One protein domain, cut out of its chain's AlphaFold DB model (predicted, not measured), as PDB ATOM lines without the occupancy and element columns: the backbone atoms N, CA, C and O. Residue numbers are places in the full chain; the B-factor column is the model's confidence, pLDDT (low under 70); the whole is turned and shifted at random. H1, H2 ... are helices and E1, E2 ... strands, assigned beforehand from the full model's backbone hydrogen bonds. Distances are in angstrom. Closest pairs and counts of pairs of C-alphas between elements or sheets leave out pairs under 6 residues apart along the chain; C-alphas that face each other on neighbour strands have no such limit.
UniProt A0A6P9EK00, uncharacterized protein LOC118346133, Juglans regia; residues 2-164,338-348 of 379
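This is residues 2 to 164 and 338 to 348 of the 379 residues of the protein "uncharacterized protein LOC118346133" of Juglans regia (UniProt A0A6P9EK00). Two small, strongly twisted sheets, E1 E9 E3 E2 and E4 E6 E5, share one helix, H1, which packs on both; H2 covers the opposite face of the second sheet, and the hairpin E7 E8 sits beside E4. A long stretch without a named element, residues 127 to 150, leads from E8 to H4 far from the core, and residues 116 to 121 and 153 to 158 stick out. The printed part has 174 residues, with four named helices and nine named strands in the order E1 H1 E2 E3 E4 H2 E5 H3 E6 E7 E8 H4 E9. The first sheet is mixed and the others antiparallel; the class is mixed, helices and strands, with under half of the residues in named elements. The whole is only just compact, close to loose, with a radius of gyration of the C-alphas of 18.5 A and spans of 57 by 44 by 31 A.

E1, residues 6 to 10, begins at C-alpha 6 (-21.001, 26.827, -58.477). H1 is residues 14 to 21, 10.3 A long, E2 26 to 28, and E3 31 to 37, 19.5 A. E4, residues 50 to 58, measures 23.8 A, H2, 67 to 74, 10.5 A, and E5 is 79 to 83. H3 is residues 85 to 88; E6, 95 to 103 and 23.3 A long, bends by 57 degrees at residue 99. E7 is residues 111 to 114, E8 123 to 126 and H4 151 to 154. E9, residues 339 to 344, 16.5 A, ends at C-alpha 344 (-25.426, 24.963, -45.674).

In the curled first sheet, E9 is parallel to E1, with N 7 and O 340 2.9 A apart, and to E3, with N 36 and O 341 2.8 A apart. E2 and E3 form a hairpin, with N 33 and O 26 at 2.8 A. H1 is on this sheet, at a height of 9.3 A, and on the sheet E4 E6 E5, at 9.9 A; the C-alphas of Leu 18 and Leu 81 are its closest to E5, 6.2 A. E6 is antiparallel to E4, N 53 and O 100 at 2.9 A, and to E5, N 99 and O 82 at 2.8 A. E4, H2 and E5 form a split strand-helix-strand unit, two strands running the same way with E6 between them, its crossover right-handed. H2 is on this sheet at a height of 8.8 A, on the opposite face from H1; H3 only grazes it. In the hairpin E7 E8, N 114 and O 123 are 2.8 A apart; C-alphas 57 and 126, the closest of E4 and E8, are 6.2 A apart. H4 is on neither larger sheet. Every O i to N i+4 pair is within hydrogen-bond range in H1 and H2; H3 and H4 are too short for one.

The C-alphas of Arg 2 and Leu 120, the two farthest apart, are 58.2 A apart. Residues 165 to 337 are not printed, with 32.1 A between C-alphas 164 and 338. The links E3 to E4 and E8 to H4 are long. The mean pLDDT of the printed part is 81.0, with residues 151 to 164 and 343 to 348 among those under 70.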
ATOM      1  N   ARG A   2     -25.634  23.324 -64.044       57.16
ATOM      2  CA  ARG A   2     -25.370  23.741 -65.429       57.16
ATOM      3  C   ARG A   2     -24.182  24.705 -65.532       57.16
ATOM      4  O   ARG A   2     -23.635  24.865 -66.618       57.16
ATOM      5  N   ARG A   3     -23.763  25.341 -64.428       63.56
ATOM      6  CA  ARG A   3     -22.624  26.270 -64.372       63.56
ATOM      7  C   ARG A   3     -21.446  25.664 -63.608       63.56
ATOM      8  O   ARG A   3     -21.546  25.380 -62.421       63.56
ATOM      9  N   GLN A   4     -20.297  25.583 -64.276       63.94
ATOM     10  CA  GLN A   4     -19.048  24.994 -63.762       63.94
ATOM     11  C   GLN A   4     -18.421  25.729 -62.556       63.94
ATOM     12  O   GLN A   4     -17.461  25.237 -61.985       63.94
ATOM     13  N   ARG A   5     -18.925  26.907 -62.160       72.31
ATOM     14  CA  ARG A   5     -18.344  27.735 -61.078       72.31
ATOM     15  C   ARG A   5     -19.214  27.834 -59.824       72.31
ATOM     16  O   ARG A   5     -19.033  28.754 -59.030       72.31
ATOM     17  N   ASN A   6     -20.176  26.930 -59.673       79.69
ATOM     18  CA  ASN A   6     -21.001  26.827 -58.477       79.69
ATOM     19  C   ASN A   6     -20.523  25.625 -57.654       79.69
ATOM     20  O   ASN A   6     -20.467  24.514 -58.175       79.69
ATOM     21  N   VAL A   7     -20.193  25.851 -56.387       80.94
ATOM     22  CA  VAL A   7     -19.704  24.816 -55.466       80.94
ATOM     23  C   VAL A   7     -20.630  24.762 -54.259       80.94
ATOM     24  O   VAL A   7     -20.988  25.806 -53.718       80.94
ATOM     25  N   PHE A   8     -21.011  23.557 -53.838       82.19
ATOM     26  CA  PHE A   8     -21.739  23.330 -52.591       82.19
ATOM     27  C   PHE A   8     -20.779  22.858 -51.513       82.19
ATOM     28  O   PHE A   8     -20.023  21.915 -51.733       82.19
ATOM     29  N   VAL A   9     -20.848  23.483 -50.342       80.88
ATOM     30  CA  VAL A   9     -20.063  23.087 -49.175       80.88
ATOM     31  C   VAL A   9     -21.007  22.789 -48.024       80.88
ATOM     32  O   VAL A   9     -21.771  23.648 -47.576       80.88
ATOM     33  N   ARG A  10     -20.932  21.548 -47.545       85.00
ATOM     34  CA  ARG A  10     -21.586  21.118 -46.314       85.00
ATOM     35  C   ARG A  10     -20.613  21.301 -45.160       85.00
ATOM     36  O   ARG A  10     -19.524  20.736 -45.185       85.00
ATOM     37  N   PHE A  11     -21.038  22.029 -44.139       78.38
ATOM     38  CA  PHE A  11     -20.281  22.158 -42.900       78.38
ATOM     39  C   PHE A  11     -20.810  21.175 -41.858       78.38
ATOM     40  O   PHE A  11     -22.021  21.005 -41.711       78.38
ATOM     41  N   SER A  12     -19.899  20.545 -41.119       82.19
ATOM     42  CA  SER A  12     -20.245  19.684 -39.981       82.19
ATOM     43  C   SER A  12     -20.524  20.495 -38.711       82.19
ATOM     44  O   SER A  12     -21.318  20.077 -37.875       82.19
ATOM     45  N   ASN A  13     -19.894  21.666 -38.583       80.50
ATOM     46  CA  ASN A  13     -19.997  22.556 -37.429       80.50
ATOM     47  C   ASN A  13     -20.674  23.877 -37.825       80.50
ATOM     48  O   ASN A  13     -20.323  24.483 -38.841       80.50
ATOM     49  N   GLU A  14     -21.624  24.329 -37.006       85.69
ATOM     50  CA  GLU A  14     -22.317  25.604 -37.189       85.69
ATOM     51  C   GLU A  14     -21.360  26.790 -37.090       85.69
ATOM     52  O   GLU A  14     -21.435  27.720 -37.886       85.69
ATOM     53  N   GLU A  15     -20.416  26.765 -36.147       81.88
ATOM     54  CA  GLU A  15     -19.502  27.888 -35.955       81.88
ATOM     55  C   GLU A  15     -18.614  28.087 -37.189       81.88
ATOM     56  O   GLU A  15     -18.338  29.219 -37.590       81.88
ATOM     57  N   ASP A  16     -18.208  26.989 -37.825       82.56
ATOM     58  CA  ASP A  16     -17.413  27.011 -39.052       82.56
ATOM     59  C   ASP A  16     -18.246  27.446 -40.252       82.56
ATOM     60  O   ASP A  16     -17.768  28.222 -41.079       82.56
ATOM     61  N   PHE A  17     -19.518  27.050 -40.302       85.69
ATOM     62  CA  PHE A  17     -20.474  27.566 -41.271       85.69
ATOM     63  C   PHE A  17     -20.677  29.084 -41.141       85.69
ATOM     64  O   PHE A  17     -20.586  29.805 -42.132       85.69
ATOM     65  N   LEU A  18     -20.901  29.594 -39.926       87.44
ATOM     66  CA  LEU A  18     -21.103  31.022 -39.662       87.44
ATOM     67  C   LEU A  18     -19.827  31.830 -39.923       87.44
ATOM     68  O   LEU A  18     -19.880  32.916 -40.509       87.44
ATOM     69  N   LYS A  19     -18.654  31.296 -39.553       84.75
ATOM     70  CA  LYS A  19     -17.344  31.836 -39.962       84.75
ATOM     71  C   LYS A  19     -17.234  31.894 -41.479       84.75
ATOM     72  O   LYS A  19     -16.764  32.899 -42.010       84.75
ATOM     73  N   ALA A  20     -17.672  30.837 -42.160       84.94
ATOM     74  CA  ALA A  20     -17.563  30.762 -43.597       84.94
ATOM     75  C   ALA A  20     -18.474  31.794 -44.286       84.94
ATOM     76  O   ALA A  20     -18.043  32.559 -45.148       84.94
ATOM     77  N   LEU A  21     -19.730  31.860 -43.856       87.12
ATOM     78  CA  LEU A  21     -20.735  32.763 -44.399       87.12
ATOM     79  C   LEU A  21     -20.400  34.238 -44.127       87.12
ATOM     80  O   LEU A  21     -20.607  35.073 -44.995       87.12
ATOM     81  N   SER A  22     -19.847  34.569 -42.958       86.44
ATOM     82  CA  SER A  22     -19.552  35.961 -42.566       86.44
ATOM     83  C   SER A  22     -18.327  36.587 -43.244       86.44
ATOM     84  O   SER A  22     -18.064  37.774 -43.056       86.44
ATOM     85  N   ARG A  23     -17.547  35.836 -44.025       81.75
ATOM     86  CA  ARG A  23     -16.408  36.395 -44.765       81.75
ATOM     87  C   ARG A  23     -16.871  37.094 -46.042       81.75
ATOM     88  O   ARG A  23     -17.640  36.543 -46.820       81.75
ATOM     89  N   GLU A  24     -16.321  38.280 -46.288       69.81
ATOM     90  CA  GLU A  24     -16.673  39.120 -47.444       69.81
ATOM     91  C   GLU A  24     -16.238  38.526 -48.789       69.81
ATOM     92  O   GLU A  24     -16.917  38.700 -49.802       69.81
ATOM     93  N   SER A  25     -15.101  37.829 -48.824       72.38
ATOM     94  CA  SER A  25     -14.585  37.220 -50.048       72.38
ATOM     95  C   SER A  25     -13.791  35.952 -49.765       72.38
ATOM     96  O   SER A  25     -13.180  35.792 -48.706       72.38
ATOM     97  N   TYR A  26     -13.819  35.050 -50.742       75.94
ATOM     98  CA  TYR A  26     -12.986  33.858 -50.784       75.94
ATOM     99  C   TYR A  26     -12.167  33.873 -52.048       75.94
ATOM    100  O   TYR A  26     -12.706  34.134 -53.119       75.94
ATOM    101  N   ASP A  27     -10.893  33.540 -51.916       76.69
ATOM    102  CA  ASP A  27     -10.057  33.149 -53.035       76.69
ATOM    103  C   ASP A  27      -9.745  31.661 -52.882       76.69
ATOM    104  O   ASP A  27      -9.327  31.218 -51.810       76.69
ATOM    105  N   ILE A  28     -10.037  30.887 -53.923       73.81
ATOM    106  CA  ILE A  28      -9.702  29.468 -54.013       73.81
ATOM    107  C   ILE A  28      -8.963  29.308 -55.337       73.81
ATOM    108  O   ILE A  28      -9.536  29.577 -56.393       73.81
ATOM    109  N   GLU A  29      -7.685  28.935 -55.270       75.44
ATOM    110  CA  GLU A  29      -6.806  28.763 -56.439       75.44
ATOM    111  C   GLU A  29      -6.755  29.994 -57.374       75.44
ATOM    112  O   GLU A  29      -6.725  29.877 -58.600       75.44
ATOM    113  N   GLY A  30      -6.766  31.211 -56.813       75.25
ATOM    114  CA  GLY A  30      -6.733  32.457 -57.589       75.25
ATOM    115  C   GLY A  30      -8.066  32.815 -58.255       75.25
ATOM    116  O   GLY A  30      -8.121  33.706 -59.116       75.25
ATOM    117  N   ALA A  31      -9.144  32.109 -57.910       74.38
ATOM    118  CA  ALA A  31     -10.500  32.435 -58.310       74.38
ATOM    119  C   ALA A  31     -11.298  32.978 -57.120       74.38
ATOM    120  O   ALA A  31     -11.425  32.338 -56.079       74.38
ATOM    121  N   ALA A  32     -11.911  34.148 -57.313       80.56
ATOM    122  CA  ALA A  32     -12.792  34.746 -56.320       80.56
ATOM    123  C   ALA A  32     -14.153  34.026 -56.269       80.56
ATOM    124  O   ALA A  32     -14.797  33.834 -57.307       80.56
ATOM    125  N   TYR A  33     -14.628  33.715 -55.064       80.69
ATOM    126  CA  TYR A  33     -15.937  33.134 -54.781       80.69
ATOM    127  C   TYR A  33     -16.757  34.037 -53.859       80.69
ATOM    128  O   TYR A  33     -16.247  34.611 -52.895       80.69
ATOM    129  N   ARG A  34     -18.057  34.135 -54.154       83.38
ATOM    130  CA  ARG A  34     -19.056  34.763 -53.280       83.38
ATOM    131  C   ARG A  34     -19.843  33.698 -52.543       83.38
ATOM    132  O   ARG A  34     -20.309  32.753 -53.180       83.38
ATOM    133  N   VAL A  35     -19.990  33.867 -51.234       84.44
ATOM    134  CA  VAL A  35     -20.675  32.895 -50.379       84.44
ATOM    135  C   VAL A  35     -22.143  33.239 -50.227       84.44
ATOM    136  O   VAL A  35     -22.500  34.387 -49.980       84.44
ATOM    137  N   PHE A  36     -22.986  32.222 -50.343       87.25
ATOM    138  CA  PHE A  36     -24.423  32.315 -50.165       87.25
ATOM    139  C   PHE A  36     -24.913  31.219 -49.227       87.25
ATOM    140  O   PHE A  36     -24.424  30.089 -49.261       87.25
ATOM    141  N   HIS A  37     -25.918  31.551 -48.422       86.50
ATOM    142  CA  HIS A  37     -26.689  30.559 -47.687       86.50
ATOM    143  C   HIS A  37     -27.552  29.774 -48.680       86.50
ATOM    144  O   HIS A  37     -28.320  30.363 -49.442       86.50
ATOM    145  N   TRP A  38     -27.432  28.451 -48.697       86.06
ATOM    146  CA  TRP A  38     -28.287  27.609 -49.525       86.06
ATOM    147  C   TRP A  38     -29.665  27.419 -48.885       86.06
ATOM    148  O   TRP A  38     -29.770  27.182 -47.684       86.06
ATOM    149  N   THR A  39     -30.724  27.512 -49.687       78.25
ATOM    150  CA  THR A  39     -32.106  27.241 -49.264       78.25
ATOM    151  C   THR A  39     -32.776  26.270 -50.231       78.25
ATOM    152  O   THR A  39     -32.294  26.045 -51.343       78.25
ATOM    153  N   VAL A  40     -33.909  25.693 -49.823       78.12
ATOM    154  CA  VAL A  40     -34.692  24.788 -50.680       78.12
ATOM    155  C   VAL A  40     -35.253  25.489 -51.921       78.12
ATOM    156  O   VAL A  40     -35.449  24.838 -52.943       78.12
ATOM    157  N   GLU A  41     -35.447  26.813 -51.878       76.06
ATOM    158  CA  GLU A  41     -35.840  27.624 -53.039       76.06
ATOM    159  C   GLU A  41     -34.659  28.012 -53.947       76.06
ATOM    160  O   GLU A  41     -34.797  28.896 -54.794       76.06
ATOM    161  N   PHE A  42     -33.491  27.383 -53.788       78.62
ATOM    162  CA  PHE A  42     -32.301  27.677 -54.580       78.62
ATOM    163  C   PHE A  42     -32.574  27.634 -56.094       78.62
ATOM    164  O   PHE A  42     -33.009  26.624 -56.650       78.62
ATOM    165  N   GLN A  43     -32.224  28.730 -56.768       78.19
ATOM    166  CA  GLN A  43     -32.230  28.855 -58.223       78.19
ATOM    167  C   GLN A  43     -30.814  29.152 -58.718       78.19
ATOM    168  O   GLN A  43     -30.174  30.108 -58.286       78.19
ATOM    169  N   GLU A  44     -30.320  28.352 -59.664       74.50
ATOM    170  CA  GLU A  44     -28.934  28.443 -60.150       74.50
ATOM    171  C   GLU A  44     -28.624  29.790 -60.838       74.50
ATOM    172  O   GLU A  44     -27.504  30.324 -60.757       74.50
ATOM    173  N   ASP A  45     -29.633  30.348 -61.505       78.44
ATOM    174  CA  ASP A  45     -29.534  31.587 -62.271       78.44
ATOM    175  C   ASP A  45     -29.683  32.848 -61.410       78.44
ATOM    176  O   ASP A  45     -29.206  33.908 -61.821       78.44
ATOM    177  N   GLU A  46     -30.231  32.719 -60.202       84.06
ATOM    178  CA  GLU A  46     -30.477  33.828 -59.280       84.06
ATOM    179  C   GLU A  46     -29.421  33.871 -58.160       84.06
ATOM    180  O   GLU A  46     -28.671  32.924 -57.901       84.06
ATOM    181  N   GLU A  47     -29.273  35.035 -57.544       87.81
ATOM    182  CA  GLU A  47     -28.509  35.248 -56.319       87.81
ATOM    183  C   GLU A  47     -29.493  35.690 -55.228       87.81
ATOM    184  O   GLU A  47     -30.377  36.511 -55.499       87.81
ATOM    185  N   PRO A  48     -29.378  35.153 -54.003       88.00
ATOM    186  CA  PRO A  48     -30.348  35.417 -52.954       88.00
ATOM    187  C   PRO A  48     -30.256  36.881 -52.521       88.00
ATOM    188  O   PRO A  48     -29.178  37.471 -52.503       88.00
ATOM    189  N   ALA A  49     -31.388  37.473 -52.146       89.62
ATOM    190  CA  ALA A  49     -31.402  38.808 -51.547       89.62
ATOM    191  C   ALA A  49     -30.970  38.785 -50.071       89.62
ATOM    192  O   ALA A  49     -30.692  39.829 -49.494       89.62
ATOM    193  N   GLN A  50     -30.920  37.609 -49.441       90.88
ATOM    194  CA  GLN A  50     -30.368  37.471 -48.100       90.88
ATOM    195  C   GLN A  50     -28.848  37.375 -48.173       90.88
ATOM    196  O   GLN A  50     -28.312  36.445 -48.779       90.88
ATOM    197  N   VAL A  51     -28.167  38.343 -47.564       91.19
ATOM    198  CA  VAL A  51     -26.705  38.416 -47.544       91.19
ATOM    199  C   VAL A  51     -26.166  38.720 -46.153       91.19
ATOM    200  O   VAL A  51     -26.800  39.463 -45.399       91.19
ATOM    201  N   PRO A  52     -25.001  38.153 -45.804       93.69
ATOM    202  CA  PRO A  52     -24.267  38.538 -44.612       93.69
ATOM    203  C   PRO A  52     -23.670  39.934 -44.815       93.69
ATOM    204  O   PRO A  52     -22.950  40.173 -45.785       93.69
ATOM    205  N   VAL A  53     -23.966  40.857 -43.904       94.12
ATOM    206  CA  VAL A  53     -23.456  42.232 -43.926       94.12
ATOM    207  C   VAL A  53     -22.835  42.555 -42.576       94.12
ATOM    208  O   VAL A  53     -23.443  42.311 -41.532       94.12
ATOM    209  N   TRP A  54     -21.619  43.102 -42.600       95.56
ATOM    210  CA  TRP A  54     -20.992  43.681 -41.417       95.56
ATOM    211  C   TRP A  54     -21.517  45.093 -41.186       95.56
ATOM    212  O   TRP A  54     -21.528  45.929 -42.094       95.56
ATOM    213  N   LEU A  55     -21.961  45.335 -39.958       95.75
ATOM    214  CA  LEU A  55     -22.409  46.632 -39.491       95.75
ATOM    215  C   LEU A  55     -21.726  47.003 -38.176       95.75
ATOM    216  O   LEU A  55     -21.336  46.143 -37.378       95.75
ATOM    217  N   MET A  56     -21.615  48.306 -37.975       96.81
ATOM    218  CA  MET A  56     -21.089  48.962 -36.797       96.81
ATOM    219  C   MET A  56     -22.238  49.651 -36.054       96.81
ATOM    220  O   MET A  56     -23.064  50.345 -36.647       96.81
ATOM    221  N   LEU A  57     -22.286  49.439 -34.741       96.19
ATOM    222  CA  LEU A  57     -23.160  50.133 -33.799       96.19
ATOM    223  C   LEU A  57     -22.280  51.076 -32.967       96.19
ATOM    224  O   LEU A  57     -21.773  50.662 -31.912       96.19
ATOM    225  N   PRO A  58     -22.013  52.300 -33.458       96.38
ATOM    226  CA  PRO A  58     -21.113  53.227 -32.793       96.38
ATOM    227  C   PRO A  58     -21.663  53.648 -31.432       96.38
ATOM    228  O   PRO A  58     -22.873  53.799 -31.251       96.38
ATOM    229  N   GLY A  59     -20.768  53.817 -30.458       93.62
ATOM    230  CA  GLY A  59     -21.118  54.312 -29.123       93.62
ATOM    231  C   GLY A  59     -21.987  53.377 -28.271       93.62
ATOM    232  O   GLY A  59     -22.360  53.761 -27.162       93.62
ATOM    233  N   LEU A  60     -22.290  52.156 -28.740       92.12
ATOM    234  CA  LEU A  60     -23.019  51.174 -27.941       92.12
ATOM    235  C   LEU A  60     -22.190  50.831 -26.686       92.12
ATOM    236  O   LEU A  60     -21.012  50.475 -26.827       92.12
ATOM    237  N   PRO A  61     -22.750  50.925 -25.464       88.19
ATOM    238  CA  PRO A  61     -21.949  50.702 -24.268       88.19
ATOM    239  C   PRO A  61     -21.601  49.209 -24.039       88.19
ATOM    240  O   PRO A  61     -22.370  48.323 -24.432       88.19
ATOM    241  N   PRO A  62     -20.462  48.891 -23.384       87.50
ATOM    242  CA  PRO A  62     -19.950  47.518 -23.246       87.50
ATOM    243  C   PRO A  62     -20.880  46.504 -22.565       87.50
ATOM    244  O   PRO A  62     -20.763  45.303 -22.806       87.50
ATOM    245  N   ASN A  63     -21.830  46.956 -21.742       85.06
ATOM    246  CA  ASN A  63     -22.828  46.084 -21.110       85.06
ATOM    247  C   ASN A  63     -23.736  45.375 -22.134       85.06
ATOM    248  O   ASN A  63     -24.310  44.339 -21.815       85.06
ATOM    249  N   PHE A  64     -23.826  45.881 -23.367       86.12
ATOM    250  CA  PHE A  64     -24.601  45.269 -24.449       86.12
ATOM    251  C   PHE A  64     -23.778  44.348 -25.362       86.12
ATOM    252  O   PHE A  64     -24.309  43.834 -26.341       86.12
ATOM    253  N   TYR A  65     -22.488  44.115 -25.081       89.88
ATOM    254  CA  TYR A  65     -21.609  43.364 -25.998       89.88
ATOM    255  C   TYR A  65     -21.834  41.854 -25.918       89.88
ATOM    256  O   TYR A  65     -21.321  41.102 -26.756       89.88
ATOM    257  N   GLN A  66     -22.576  41.391 -24.910       87.19
ATOM    258  CA  GLN A  66     -22.966  39.995 -24.800       87.19
ATOM    259  C   GLN A  66     -23.825  39.598 -25.998       87.19
ATOM    260  O   GLN A  66     -24.704  40.328 -26.447       87.19
ATOM    261  N   GLU A  67     -23.571  38.399 -26.506       89.94
ATOM    262  CA  GLU A  67     -24.201  37.905 -27.724       89.94
ATOM    263  C   GLU A  67     -25.732  37.855 -27.643       89.94
ATOM    264  O   GLU A  67     -26.400  38.192 -28.616       89.94
ATOM    265  N   SER A  68     -26.289  37.508 -26.481       88.06
ATOM    266  CA  SER A  68     -27.734  37.516 -26.224       88.06
ATOM    267  C   SER A  68     -28.359  38.898 -26.447       88.06
ATOM    268  O   SER A  68     -29.390  39.005 -27.111       88.06
ATOM    269  N   TYR A  69     -27.719  39.969 -25.966       87.69
ATOM    270  CA  TYR A  69     -28.183  41.337 -26.209       87.69
ATOM    271  C   TYR A  69     -28.029  41.729 -27.672       87.69
ATOM    272  O   TYR A  69     -28.966  42.269 -28.252       87.69
ATOM    273  N   LEU A  70     -26.891  41.412 -28.294       92.69
ATOM    274  CA  LEU A  70     -26.649  41.746 -29.699       92.69
ATOM    275  C   LEU A  70     -27.663  41.081 -30.633       92.69
ATOM    276  O   LEU A  70     -28.156  41.747 -31.538       92.69
ATOM    277  N   ARG A  71     -28.031  39.817 -30.378       92.88
ATOM    278  CA  ARG A  71     -29.092  39.107 -31.114       92.88
ATOM    279  C   ARG A  71     -30.415  39.870 -31.081       92.88
ATOM    280  O   ARG A  71     -31.043  40.026 -32.121       92.88
ATOM    281  N   ASN A  72     -30.795  40.396 -29.918       88.25
ATOM    282  CA  ASN A  72     -32.026  41.171 -29.754       88.25
ATOM    283  C   ASN A  72     -31.929  42.567 -30.381       88.25
ATOM    284  O   ASN A  72     -32.868  43.017 -31.033       88.25
ATOM    285  N   ILE A  73     -30.790  43.244 -30.214       89.00
ATOM    286  CA  ILE A  73     -30.551  44.597 -30.733       89.00
ATOM    287  C   ILE A  73     -30.611  44.615 -32.263       89.00
ATOM    288  O   ILE A  73     -31.200  45.529 -32.833       89.00
ATOM    289  N   VAL A  74     -30.037  43.612 -32.937       95.06
ATOM    290  CA  VAL A  74     -30.012  43.565 -34.411       95.06
ATOM    291  C   VAL A  74     -31.205  42.850 -35.040       95.06
ATOM    292  O   VAL A  74     -31.339  42.898 -36.260       95.06
ATOM    293  N   ALA A  75     -32.083  42.225 -34.250       90.75
ATOM    294  CA  ALA A  75     -33.259  41.511 -34.755       90.75
ATOM    295  C   ALA A  75     -34.142  42.339 -35.718       90.75
ATOM    296  O   ALA A  75     -34.616  41.769 -36.702       90.75
ATOM    297  N   PRO A  76     -34.338  43.664 -35.525       88.06
ATOM    298  CA  PRO A  76     -35.070  44.491 -36.489       88.06
ATOM    299  C   PRO A  76     -34.374  44.631 -37.852       88.06
ATOM    300  O   PRO A  76     -35.038  44.917 -38.844       88.06
ATOM    301  N   ILE A  77     -33.050  44.464 -37.906       92.44
ATOM    302  CA  ILE A  77     -32.230  44.576 -39.122       92.44
ATOM    303  C   ILE A  77     -32.165  43.225 -39.848       92.44
ATOM    304  O   ILE A  77     -32.219  43.168 -41.077       92.44
ATOM    305  N   GLY A  78     -32.035  42.132 -39.095       94.19
ATOM    306  CA  GLY A  78     -31.955  40.784 -39.642       94.19
ATOM    307  C   GLY A  78     -31.513  39.745 -38.615       94.19
ATOM    308  O   GLY A  78     -31.601  39.945 -37.405       94.19
ATOM    309  N   THR A  79     -31.017  38.610 -39.101       94.75
ATOM    310  CA  THR A  79     -30.574  37.505 -38.242       94.75
ATOM    311  C   THR A  79     -29.111  37.683 -37.859       94.75
ATOM    312  O   THR A  79     -28.234  37.690 -38.721       94.75
ATOM    313  N   PHE A  80     -28.824  37.799 -36.565       95.56
ATOM    314  CA  PHE A  80     -27.451  37.821 -36.059       95.56
ATOM    315  C   PHE A  80     -26.692  36.551 -36.468       95.56
ATOM    316  O   PHE A  80     -27.144  35.442 -36.186       95.56
ATOM    317  N   LEU A  81     -25.519  36.718 -37.083       93.69
ATOM    318  CA  LEU A  81     -24.609  35.620 -37.417       93.69
ATOM    319  C   LEU A  81     -23.416  35.576 -36.466       93.69
ATOM    320  O   LEU A  81     -23.062  34.513 -35.960       93.69
ATOM    321  N   ARG A  82     -22.746  36.719 -36.258       93.00
ATOM    322  CA  ARG A  82     -21.506  36.766 -35.474       93.00
ATOM    323  C   ARG A  82     -21.161  38.173 -34.994       93.00
ATOM    324  O   ARG A  82     -21.610  39.159 -35.560       93.00
ATOM    325  N   ARG A  83     -20.269  38.256 -34.007       94.06
ATOM    326  CA  ARG A  83     -19.519  39.463 -33.621       94.06
ATOM    327  C   ARG A  83     -18.035  39.304 -33.946       94.06
ATOM    328  O   ARG A  83     -17.532  38.178 -33.979       94.06
ATOM    329  N   ASP A  84     -17.330  40.406 -34.187       92.31
ATOM    330  CA  ASP A  84     -15.874  40.356 -34.352       92.31
ATOM    331  C   ASP A  84     -15.161  40.048 -33.017       92.31
ATOM    332  O   ASP A  84     -15.755  40.066 -31.934       92.31
ATOM    333  N   ASN A  85     -13.864  39.727 -33.083       90.31
ATOM    334  CA  ASN A  85     -13.113  39.362 -31.879       90.31
ATOM    335  C   ASN A  85     -12.937  40.551 -30.918       90.31
ATOM    336  O   ASN A  85     -12.964  40.364 -29.707       90.31
ATOM    337  N   ALA A  86     -12.807  41.774 -31.442       91.50
ATOM    338  CA  ALA A  86     -12.646  42.972 -30.622       91.50
ATOM    339  C   ALA A  86     -13.912  43.288 -29.803       91.50
ATOM    340  O   ALA A  86     -13.816  43.608 -28.619       91.50
ATOM    341  N   THR A  87     -15.098  43.115 -30.397       91.94
ATOM    342  CA  THR A  87     -16.388  43.168 -29.694       91.94
ATOM    343  C   THR A  87     -16.484  42.038 -28.676       91.94
ATOM    344  O   THR A  87     -16.862  42.264 -27.530       91.94
ATOM    345  N   ARG A  88     -16.118  40.808 -29.065       91.06
ATOM    346  CA  ARG A  88     -16.168  39.645 -28.168       91.06
ATOM    347  C   ARG A  88     -15.329  39.847 -26.908       91.06
ATOM    348  O   ARG A  88     -15.778  39.478 -25.827       91.06
ATOM    349  N   CYS A  89     -14.138  40.416 -27.057       89.81
ATOM    350  CA  CYS A  89     -13.210  40.692 -25.964       89.81
ATOM    351  C   CYS A  89     -13.451  42.048 -25.281       89.81
ATOM    352  O   CYS A  89     -12.696  42.390 -24.376       89.81
ATOM    353  N   ALA A  90     -14.457  42.820 -25.712       87.19
ATOM    354  CA  ALA A  90     -14.727  44.180 -25.240       87.19
ATOM    355  C   ALA A  90     -13.497  45.113 -25.278       87.19
ATOM    356  O   ALA A  90     -13.347  46.003 -24.445       87.19
ATOM    357  N   THR A  91     -12.601  44.914 -26.251       89.81
ATOM    358  CA  THR A  91     -11.407  45.756 -26.452       89.81
ATOM    359  C   THR A  91     -11.669  46.924 -27.399       89.81
ATOM    360  O   THR A  91     -10.837  47.820 -27.526       89.81
ATOM    361  N   ARG A  92     -12.795  46.885 -28.114       85.12
ATOM    362  CA  ARG A  92     -13.241  47.931 -29.030       85.12
ATOM    363  C   ARG A  92     -13.863  49.082 -28.228       85.12
ATOM    364  O   ARG A  92     -14.659  48.828 -27.330       85.12
ATOM    365  N   ILE A  93     -13.480  50.324 -28.532       83.69
ATOM    366  CA  ILE A  93     -13.927  51.531 -27.800       83.69
ATOM    367  C   ILE A  93     -14.925  52.383 -28.592       83.69
ATOM    368  O   ILE A  93     -15.643  53.191 -28.015       83.69
ATOM    369  N   ASP A  94     -14.958  52.211 -29.911       89.12
ATOM    370  CA  ASP A  94     -15.788  52.947 -30.866       89.12
ATOM    371  C   ASP A  94     -17.203  52.369 -30.999       89.12
ATOM    372  O   ASP A  94     -18.089  53.040 -31.522       89.12
ATOM    373  N   GLY A  95     -17.450  51.164 -30.480       93.19
ATOM    374  CA  GLY A  95     -18.753  50.506 -30.515       93.19
ATOM    375  C   GLY A  95     -18.640  49.014 -30.807       93.19
ATOM    376  O   GLY A  95     -17.622  48.381 -30.526       93.19
ATOM    377  N   VAL A  96     -19.695  48.451 -31.392       95.62
ATOM    378  CA  VAL A  96     -19.789  47.018 -31.696       95.62
ATOM    379  C   VAL A  96     -19.776  46.762 -33.193       95.62
ATOM    380  O   VAL A  96     -20.519  47.403 -33.925       95.62
ATOM    381  N   ARG A  97     -19.009  45.753 -33.620       96.25
ATOM    382  CA  ARG A  97     -19.024  45.221 -34.987       96.25
ATOM    383  C   ARG A  97     -19.703  43.854 -35.031       96.25
ATOM    384  O   ARG A  97     -19.226  42.895 -34.409       96.25
ATOM    385  N   VAL A  98     -20.781  43.735 -35.799       96.56
ATOM    386  CA  VAL A  98     -21.569  42.497 -35.935       96.56
ATOM    387  C   VAL A  98     -21.897  42.179 -37.383       96.56
ATOM    388  O   VAL A  98     -22.056  43.063 -38.215       96.56
ATOM    389  N   CYS A  99     -21.992  40.888 -37.676       96.38
ATOM    390  CA  CYS A  99     -22.409  40.347 -38.953       96.38
ATOM    391  C   CYS A  99     -23.862  39.890 -38.845       96.38
ATOM    392  O   CYS A  99     -24.203  39.091 -37.965       96.38
ATOM    393  N   VAL A 100     -24.705  40.393 -39.743       95.94
ATOM    394  CA  VAL A 100     -26.145  40.136 -39.769       95.94
ATOM    395  C   VAL A 100     -26.537  39.638 -41.155       95.94
ATOM    396  O   VAL A 100     -26.164  40.231 -42.165       95.94
ATOM    397  N   LEU A 101     -27.294  38.544 -41.213       94.81
ATOM    398  CA  LEU A 101     -27.956  38.088 -42.428       94.81
ATOM    399  C   LEU A 101     -29.203  38.948 -42.643       94.81
ATOM    400  O   LEU A 101     -30.178  38.830 -41.900       94.81
ATOM    401  N   MET A 102     -29.168  39.818 -43.647       93.81
ATOM    402  CA  MET A 102     -30.237  40.780 -43.924       93.81
ATOM    403  C   MET A 102     -30.692  40.724 -45.381       93.81
ATOM    404  O   MET A 102     -29.971  40.250 -46.259       93.81
ATOM    405  N   ASN A 103     -31.902  41.216 -45.641       91.94
ATOM    406  CA  ASN A 103     -32.455  41.310 -46.987       91.94
ATOM    407  C   ASN A 103     -32.093  42.660 -47.629       91.94
ATOM    408  O   ASN A 103     -32.634  43.692 -47.243       91.94
ATOM    409  N   ILE A 104     -31.223  42.653 -48.642       90.75
ATOM    410  CA  ILE A 104     -30.770  43.878 -49.339       90.75
ATOM    411  C   ILE A 104     -31.755  44.418 -50.387       90.75
ATOM    412  O   ILE A 104     -31.485  45.444 -51.005       90.75
ATOM    413  N   ASP A 105     -32.890  43.751 -50.615       88.44
ATOM    414  CA  ASP A 105     -33.994  44.300 -51.424       88.44
ATOM    415  C   ASP A 105     -34.874  45.272 -50.609       88.44
ATOM    416  O   ASP A 105     -35.763  45.932 -51.151       88.44
ATOM    417  N   GLN A 106     -34.646  45.354 -49.294       88.31
ATOM    418  CA  GLN A 106     -35.331  46.262 -48.378       88.31
ATOM    419  C   GLN A 106     -34.470  47.492 -48.070       88.31
ATOM    420  O   GLN A 106     -33.247  47.472 -48.211       88.31
ATOM    421  N   GLU A 107     -35.118  48.588 -47.669       89.25
ATOM    422  CA  GLU A 107     -34.410  49.805 -47.275       89.25
ATOM    423  C   GLU A 107     -33.668  49.567 -45.946       89.25
ATOM    424  O   GLU A 107     -34.290  49.099 -44.988       89.25
ATOM    425  N   PRO A 108     -32.354  49.845 -45.874       92.00
ATOM    426  CA  PRO A 108     -31.580  49.612 -44.664       92.00
ATOM    427  C   PRO A 108     -32.009  50.571 -43.549       92.00
ATOM    428  O   PRO A 108     -32.198  51.768 -43.767       92.00
ATOM    429  N   ILE A 109     -32.113  50.048 -42.329       92.88
ATOM    430  CA  ILE A 109     -32.403  50.845 -41.134       92.88
ATOM    431  C   ILE A 109     -31.152  51.651 -40.781       92.88
ATOM    432  O   ILE A 109     -30.109  51.064 -40.508       92.88
ATOM    433  N   SER A 110     -31.240  52.981 -40.768       93.62
ATOM    434  CA  SER A 110     -30.107  53.855 -40.423       93.62
ATOM    435  C   SER A 110     -29.927  54.062 -38.918       93.62
ATOM    436  O   SER A 110     -28.844  54.419 -38.470       93.62
ATOM    437  N   SER A 111     -30.996  53.904 -38.135       91.12
ATOM    438  CA  SER A 111     -30.991  54.146 -36.690       91.12
ATOM    439  C   SER A 111     -32.259  53.612 -36.024       91.12
ATOM    440  O   SER A 111     -33.318  53.598 -36.655       91.12
ATOM    441  N   PHE A 112     -32.189  53.255 -34.743       89.38
ATOM    442  CA  PHE A 112     -33.340  52.821 -33.944       89.38
ATOM    443  C   PHE A 112     -33.143  53.103 -32.445       89.38
ATOM    444  O   PHE A 112     -32.052  53.448 -32.000       89.38
ATOM    445  N   TRP A 113     -34.213  52.977 -31.656       83.50
ATOM    446  CA  TRP A 113     -34.159  53.131 -30.200       83.50
ATOM    447  C   TRP A 113     -33.933  51.785 -29.509       83.50
ATOM    448  O   TRP A 113     -34.636  50.817 -29.795       83.50
ATOM    449  N   ILE A 114     -32.996  51.746 -28.563       85.50
ATOM    450  CA  ILE A 114     -32.803  50.639 -27.622       85.50
ATOM    451  C   ILE A 114     -33.445  51.047 -26.291       85.50
ATOM    452  O   ILE A 114     -33.048  52.043 -25.683       85.50
ATOM    453  N   GLY A 115     -34.446  50.283 -25.850       79.69
ATOM    454  CA  GLY A 115     -35.270  50.593 -24.678       79.69
ATOM    455  C   GLY A 115     -36.544  51.374 -25.020       79.69
ATOM    456  O   GLY A 115     -36.894  51.557 -26.187       79.69
ATOM    457  N   THR A 116     -37.273  51.820 -23.997       70.25
ATOM    458  CA  THR A 116     -38.530  52.552 -24.196       70.25
ATOM    459  C   THR A 116     -38.249  53.992 -24.627       70.25
ATOM    460  O   THR A 116     -37.581  54.723 -23.891       70.25
ATOM    461  N   PRO A 117     -38.781  54.450 -25.776       61.00
ATOM    462  CA  PRO A 117     -38.561  55.815 -26.236       61.00
ATOM    463  C   PRO A 117     -38.952  56.841 -25.168       61.00
ATOM    464  O   PRO A 117     -40.012  56.722 -24.553       61.00
ATOM    465  N   ARG A 118     -38.131  57.887 -25.002       63.44
ATOM    466  CA  ARG A 118     -38.347  59.011 -24.061       63.44
ATOM    467  C   ARG A 118     -38.155  58.669 -22.578       63.44
ATOM    468  O   ARG A 118     -38.491  59.489 -21.728       63.44
ATOM    469  N   GLN A 119     -37.576  57.513 -22.262       73.06
ATOM    470  CA  GLN A 119     -37.031  57.238 -20.931       73.06
ATOM    471  C   GLN A 119     -35.546  57.609 -20.866       73.06
ATOM    472  O   GLN A 119     -34.826  57.486 -21.858       73.06
ATOM    473  N   LEU A 120     -35.074  58.014 -19.684       69.75
ATOM    474  CA  LEU A 120     -33.679  58.420 -19.458       69.75
ATOM    475  C   LEU A 120     -32.659  57.318 -19.795       69.75
ATOM    476  O   LEU A 120     -31.528  57.629 -20.143       69.75
ATOM    477  N   ALA A 121     -33.060  56.046 -19.718       75.75
ATOM    478  CA  ALA A 121     -32.209  54.897 -20.023       75.75
ATOM    479  C   ALA A 121     -32.221  54.478 -21.510       75.75
ATOM    480  O   ALA A 121     -31.534  53.526 -21.874       75.75
ATOM    481  N   SER A 122     -33.012  55.141 -22.363       81.12
ATOM    482  CA  SER A 122     -33.109  54.780 -23.782       81.12
ATOM    483  C   SER A 122     -31.950  55.341 -24.600       81.12
ATOM    484  O   SER A 122     -31.541  56.487 -24.423       81.12
ATOM    485  N   ILE A 123     -31.430  54.523 -25.513       84.88
ATOM    486  CA  ILE A 123     -30.290  54.867 -26.365       84.88
ATOM    487  C   ILE A 123     -30.792  55.009 -27.797       84.88
ATOM    488  O   ILE A 123     -31.436  54.101 -28.324       84.88
ATOM    489  N   PHE A 124     -30.494  56.140 -28.434       88.12
ATOM    490  CA  PHE A 124     -30.670  56.284 -29.873       88.12
ATOM    491  C   PHE A 124     -29.438  55.715 -30.570       88.12
ATOM    492  O   PHE A 124     -28.355  56.291 -30.487       88.12
ATOM    493  N   GLN A 125     -29.595  54.555 -31.198       93.38
ATOM    494  CA  GLN A 125     -28.508  53.816 -31.817       93.38
ATOM    495  C   GLN A 125     -28.482  54.077 -33.321       93.38
ATOM    496  O   GLN A 125     -29.430  53.742 -34.031       93.38
ATOM    497  N   GLU A 126     -27.379  54.639 -33.809       95.88
ATOM    498  CA  GLU A 126     -27.076  54.721 -35.240       95.88
ATOM    499  C   GLU A 126     -26.531  53.383 -35.758       95.88
ATOM    500  O   GLU A 126     -25.974  52.589 -34.995       95.88
ATOM    501  N   VAL A 127     -26.714  53.121 -37.052       96.50
ATOM    502  CA  VAL A 127     -26.244  51.908 -37.728       96.50
ATOM    503  C   VAL A 127     -25.389  52.306 -38.920       96.50
ATOM    504  O   VAL A 127     -25.868  52.931 -39.867       96.50
ATOM    505  N   GLU A 128     -24.132  51.890 -38.897       96.81
ATOM    506  CA  GLU A 128     -23.195  52.085 -39.995       96.81
ATOM    507  C   GLU A 128     -22.974  50.757 -40.717       96.81
ATOM    508  O   GLU A 128     -22.598  49.760 -40.108       96.81
ATOM    509  N   TYR A 129     -23.203  50.720 -42.027       95.31
ATOM    510  CA  TYR A 129     -22.989  49.517 -42.829       95.31
ATOM    511  C   TYR A 129     -21.636  49.596 -43.530       95.31
ATOM    512  O   TYR A 129     -21.375  50.562 -44.244       95.31
ATOM    513  N   GLU A 130     -20.799  48.571 -43.382       93.06
ATOM    514  CA  GLU A 130     -19.462  48.573 -43.989       93.06
ATOM    515  C   GLU A 130     -19.534  48.359 -45.499       93.06
ATOM    516  O   GLU A 130     -19.000  49.139 -46.288       93.06
ATOM    517  N   THR A 131     -20.245  47.310 -45.915       86.25
ATOM    518  CA  THR A 131     -20.420  46.971 -47.327       86.25
ATOM    519  C   THR A 131     -21.841  46.497 -47.590       86.25
ATOM    520  O   THR A 131     -22.211  45.378 -47.236       86.25
ATOM    521  N   LEU A 132     -22.634  47.329 -48.268       87.56
ATOM    522  CA  LEU A 132     -23.952  46.950 -48.779       87.56
ATOM    523  C   LEU A 132     -23.868  46.693 -50.289       87.56
ATOM    524  O   LEU A 132     -23.715  47.643 -51.065       87.56
ATOM    525  N   PRO A 133     -23.955  45.432 -50.744       85.56
ATOM    526  CA  PRO A 133     -23.964  45.143 -52.168       85.56
ATOM    527  C   PRO A 133     -25.257  45.657 -52.811       85.56
ATOM    528  O   PRO A 133     -26.353  45.502 -52.279       85.56
ATOM    529  N   ALA A 134     -25.137  46.237 -54.006       86.25
ATOM    530  CA  ALA A 134     -26.295  46.566 -54.829       86.25
ATOM    531  C   ALA A 134     -27.085  45.295 -55.184       86.25
ATOM    532  O   ALA A 134     -26.480  44.268 -55.487       86.25
ATOM    533  N   PHE A 135     -28.413  45.366 -55.228       88.69
ATOM    534  CA  PHE A 135     -29.252  44.250 -55.656       88.69
ATOM    535  C   PHE A 135     -30.223  44.676 -56.747       88.69
ATOM    536  O   PHE A 135     -30.909  45.696 -56.651       88.69
ATOM    537  N   CYS A 136     -30.303  43.879 -57.812       86.75
ATOM    538  CA  CYS A 136     -31.257  44.134 -58.872       86.75
ATOM    539  C   CYS A 136     -32.484  43.248 -58.695       86.75
ATOM    540  O   CYS A 136     -32.453  42.070 -59.041       86.75
ATOM    541  N   SER A 137     -33.609  43.834 -58.291       82.88
ATOM    542  CA  SER A 137     -34.868  43.091 -58.163       82.88
ATOM    543  C   SER A 137     -35.425  42.550 -59.490       82.88
ATOM    544  O   SER A 137     -36.276  41.666 -59.468       82.88
ATOM    545  N   CYS A 138     -34.923  43.028 -60.640       83.88
ATOM    546  CA  CYS A 138     -35.322  42.563 -61.973       83.88
ATOM    547  C   CYS A 138     -34.560  41.316 -62.443       83.88
ATOM    548  O   CYS A 138     -35.194  40.408 -62.965       83.88
ATOM    549  N   CYS A 139     -33.229  41.269 -62.302       83.06
ATOM    550  CA  CYS A 139     -32.437  40.104 -62.722       83.06
ATOM    551  C   CYS A 139     -32.002  39.200 -61.563       83.06
ATOM    552  O   CYS A 139     -31.385  38.176 -61.823       83.06
ATOM    553  N   LYS A 140     -32.300  39.584 -60.313       85.56
ATOM    554  CA  LYS A 140     -31.941  38.857 -59.086       85.56
ATOM    555  C   LYS A 140     -30.440  38.562 -58.994       85.56
ATOM    556  O   LYS A 140     -30.031  37.484 -58.590       85.56
ATOM    557  N   VAL A 141     -29.607  39.530 -59.390       84.31
ATOM    558  CA  VAL A 141     -28.136  39.458 -59.303       84.31
ATOM    559  C   VAL A 141     -27.626  40.595 -58.421       84.31
ATOM    560  O   VAL A 141     -28.076  41.739 -58.556       84.31
ATOM    561  N   GLN A 142     -26.672  40.288 -57.545       84.38
ATOM    562  CA  GLN A 142     -25.990  41.257 -56.693       84.38
ATOM    563  C   GLN A 142     -24.872  41.994 -57.450       84.38
ATOM    564  O   GLN A 142     -24.332  41.517 -58.448       84.38
ATOM    565  N   GLY A 143     -24.514  43.187 -56.981       82.69
ATOM    566  CA  GLY A 143     -23.562  44.098 -57.620       82.69
ATOM    567  C   GLY A 143     -24.152  44.938 -58.760       82.69
ATOM    568  O   GLY A 143     -23.445  45.760 -59.343       82.69
ATOM    569  N   TYR A 144     -25.442  44.783 -59.073       81.06
ATOM    570  CA  TYR A 144     -26.139  45.580 -60.083       81.06
ATOM    571  C   TYR A 144     -27.376  46.235 -59.484       81.06
ATOM    572  O   TYR A 144     -28.072  45.641 -58.675       81.06
ATOM    573  N   ASN A 145     -27.692  47.440 -59.945       81.38
ATOM    574  CA  ASN A 145     -28.950  48.110 -59.644       81.38
ATOM    575  C   ASN A 145     -29.883  48.042 -60.853       81.38
ATOM    576  O   ASN A 145     -29.474  47.724 -61.972       81.38
ATOM    577  N   LEU A 146     -31.143  48.450 -60.676       76.75
ATOM    578  CA  LEU A 146     -32.095  48.581 -61.786       76.75
ATOM    579  C   LEU A 146     -31.556  49.415 -62.958       76.75
ATOM    580  O   LEU A 146     -31.993  49.205 -64.083       76.75
ATOM    581  N   LYS A 147     -30.654  50.370 -62.717       76.88
ATOM    582  CA  LYS A 147     -30.074  51.228 -63.763       76.88
ATOM    583  C   LYS A 147     -28.968  50.535 -64.566       76.88
ATOM    584  O   LYS A 147     -28.784  50.851 -65.731       76.88
ATOM    585  N   THR A 148     -28.249  49.592 -63.957       79.50
ATOM    586  CA  THR A 148     -27.094  48.897 -64.556       79.50
ATOM    587  C   THR A 148     -27.430  47.473 -65.003       79.50
ATOM    588  O   THR A 148     -26.552  46.724 -65.436       79.50
ATOM    589  N   CYS A 149     -28.700  47.083 -64.893       81.06
ATOM    590  CA  CYS A 149     -29.185  45.770 -65.275       81.06
ATOM    591  C   CYS A 149     -29.241  45.625 -66.802       81.06
ATOM    592  O   CYS A 149     -29.994  46.321 -67.480       81.06
ATOM    593  N   LYS A 150     -28.463  44.680 -67.340       72.44
ATOM    594  CA  LYS A 150     -28.387  44.407 -68.784       72.44
ATOM    595  C   LYS A 150     -29.624  43.686 -69.328       72.44
ATOM    596  O   LYS A 150     -29.969  43.880 -70.487       72.44
ATOM    597  N   THR A 151     -30.333  42.928 -68.491       67.88
ATOM    598  CA  THR A 151     -31.584  42.241 -68.867       67.88
ATOM    599  C   THR A 151     -32.670  43.232 -69.295       67.88
ATOM    600  O   THR A 151     -33.512  42.901 -70.127       67.88
ATOM    601  N   LYS A 152     -32.590  44.488 -68.823       58.28
ATOM    602  CA  LYS A 152     -33.504  45.560 -69.230       58.28
ATOM    603  C   LYS A 152     -33.483  45.900 -70.710       58.28
ATOM    604  O   LYS A 152     -34.505  46.297 -71.258       58.28
ATOM    605  N   PHE A 153     -32.330  45.750 -71.347       52.06
ATOM    606  CA  PHE A 153     -32.162  46.128 -72.743       52.06
ATOM    607  C   PHE A 153     -32.678  45.059 -73.713       52.06
ATOM    608  O   PHE A 153     -32.985  45.391 -74.852       52.06
ATOM    609  N   ASN A 154     -32.834  43.809 -73.265       50.91
ATOM    610  CA  ASN A 154     -33.168  42.690 -74.151       50.91
ATOM    611  C   ASN A 154     -34.666  42.357 -74.215       50.91
ATOM    612  O   ASN A 154     -35.099  41.771 -75.201       50.91
ATOM    613  N   GLU A 155     -35.470  42.715 -73.207       52.78
ATOM    614  CA  GLU A 155     -36.886  42.305 -73.161       52.78
ATOM    615  C   GLU A 155     -37.896  43.381 -73.582       52.78
ATOM    616  O   GLU A 155     -39.092  43.105 -73.593       52.78
ATOM    617  N   GLY A 156     -37.472  44.608 -73.912       48.62
ATOM    618  CA  GLY A 156     -38.388  45.673 -74.362       48.62
ATOM    619  C   GLY A 156     -39.500  46.047 -73.363       48.62
ATOM    620  O   GLY A 156     -40.426  46.776 -73.715       48.62
ATOM    621  N   LYS A 157     -39.439  45.556 -72.119       44.94
ATOM    622  CA  LYS A 157     -40.436  45.824 -71.081       44.94
ATOM    623  C   LYS A 157     -40.077  47.122 -70.372       44.94
ATOM    624  O   LYS A 157     -39.114  47.202 -69.617       44.94
ATOM    625  N   ASP A 158     -40.873  48.148 -70.623       45.59
ATOM    626  CA  ASP A 158     -40.746  49.472 -70.020       45.59
ATOM    627  C   ASP A 158     -41.255  49.424 -68.559       45.59
ATOM    628  O   ASP A 158     -42.402  49.746 -68.259       45.59
ATOM    629  N   TYR A 159     -40.427  48.966 -67.611       50.72
ATOM    630  CA  TYR A 159     -40.755  48.972 -66.170       50.72
ATOM    631  C   TYR A 159     -40.618  50.384 -65.576       50.72
ATOM    632  O   TYR A 159     -39.785  50.653 -64.709       50.72
ATOM    633  N   LYS A 160     -41.455  51.315 -66.038       45.66
ATOM    634  CA  LYS A 160     -41.541  52.691 -65.514       45.66
ATOM    635  C   LYS A 160     -42.253  52.808 -64.157       45.66
ATOM    636  O   LYS A 160     -42.419  53.916 -63.669       45.66
ATOM    637  N   ASN A 161     -42.625  51.695 -63.515       44.16
ATOM    638  CA  ASN A 161     -43.410  51.691 -62.269       44.16
ATOM    639  C   ASN A 161     -42.819  50.851 -61.117       44.16
ATOM    640  O   ASN A 161     -43.552  50.422 -60.230       44.16
ATOM    641  N   LEU A 162     -41.500  50.639 -61.061       48.31
ATOM    642  CA  LEU A 162     -40.861  50.095 -59.853       48.31
ATOM    643  C   LEU A 162     -40.404  51.246 -58.946       48.31
ATOM    644  O   LEU A 162     -39.288  51.738 -59.053       48.31
ATOM    645  N   ARG A 163     -41.361  51.674 -58.109       41.53
ATOM    646  CA  ARG A 163     -41.292  52.547 -56.923       41.53
ATOM    647  C   ARG A 163     -40.409  53.795 -57.035       41.53
ATOM    648  O   ARG A 163     -39.209  53.797 -56.789       41.53
ATOM    649  N   ASN A 164     -41.103  54.907 -57.257       36.50
ATOM    650  CA  ASN A 164     -40.741  56.213 -56.728       36.50
ATOM    651  C   ASN A 164     -40.627  56.091 -55.193       36.50
ATOM    652  O   ASN A 164     -41.636  56.188 -54.496       36.50
ATOM    653  N   ALA A 338     -16.854  35.839 -60.824       62.41
ATOM    654  CA  ALA A 338     -16.603  35.170 -59.558       62.41
ATOM    655  C   ALA A 338     -17.479  33.913 -59.458       62.41
ATOM    656  O   ALA A 338     -18.629  33.925 -59.920       62.41
ATOM    657  N   GLY A 339     -16.925  32.840 -58.900       62.09
ATOM    658  CA  GLY A 339     -17.683  31.638 -58.586       62.09
ATOM    659  C   GLY A 339     -18.705  31.895 -57.479       62.09
ATOM    660  O   GLY A 339     -18.636  32.898 -56.762       62.09
ATOM    661  N   LYS A 340     -19.683  31.000 -57.352       74.44
ATOM    662  CA  LYS A 340     -20.645  31.010 -56.246       74.44
ATOM    663  C   LYS A 340     -20.333  29.835 -55.324       74.44
ATOM    664  O   LYS A 340     -20.271  28.697 -55.783       74.44
ATOM    665  N   LEU A 341     -20.150  30.114 -54.043       72.12
ATOM    666  CA  LEU A 341     -20.010  29.121 -52.991       72.12
ATOM    667  C   LEU A 341     -21.320  29.078 -52.210       72.12
ATOM    668  O   LEU A 341     -21.745  30.081 -51.651       72.12
ATOM    669  N   TRP A 342     -21.979  27.932 -52.196       71.88
ATOM    670  CA  TRP A 342     -23.242  27.741 -51.501       71.88
ATOM    671  C   TRP A 342     -23.000  26.902 -50.265       71.88
ATOM    672  O   TRP A 342     -22.623  25.733 -50.356       71.88
ATOM    673  N   CYS A 343     -23.208  27.515 -49.113       67.00
ATOM    674  CA  CYS A 343     -22.968  26.893 -47.831       67.00
ATOM    675  C   CYS A 343     -24.303  26.497 -47.208       67.00
ATOM    676  O   CYS A 343     -25.272  27.256 -47.260       67.00
ATOM    677  N   PHE A 344     -24.333  25.340 -46.559       64.88
ATOM    678  CA  PHE A 344     -25.426  24.963 -45.674       64.88
ATOM    679  C   PHE A 344     -24.891  24.269 -44.432       64.88
ATOM    680  O   PHE A 344     -23.874  23.567 -44.463       64.88
ATOM    681  N   TRP A 345     -25.635  24.448 -43.352       45.75
ATOM    682  CA  TRP A 345     -25.510  23.679 -42.134       45.75
ATOM    683  C   TRP A 345     -26.885  23.141 -41.768       45.75
ATOM    684  O   TRP A 345     -27.898  23.808 -41.976       45.75
ATOM    685  N   VAL A 346     -26.919  21.920 -41.249       47.66
ATOM    686  CA  VAL A 346     -28.142  21.354 -40.701       47.66
ATOM    687  C   VAL A 346     -27.814  20.731 -39.359       47.66
ATOM    688  O   VAL A 346     -27.098  19.729 -39.300       47.66
ATOM    689  N   ALA A 347     -28.336  21.336 -38.294       39.50
ATOM    690  CA  ALA A 347     -28.251  20.798 -36.945       39.50
ATOM    691  C   ALA A 347     -28.800  19.369 -36.926       39.50
ATOM    692  O   ALA A 347     -29.944  19.137 -37.315       39.50
ATOM    693  N   GLY A 348     -27.984  18.410 -36.484       47.38
ATOM    694  CA  GLY A 348     -28.462  17.073 -36.142       47.38
ATOM    695  C   GLY A 348     -29.127  16.290 -37.275       47.38
ATOM    696  O   GLY A 348     -29.937  15.430 -36.961       47.38
TER     697      GLY A 348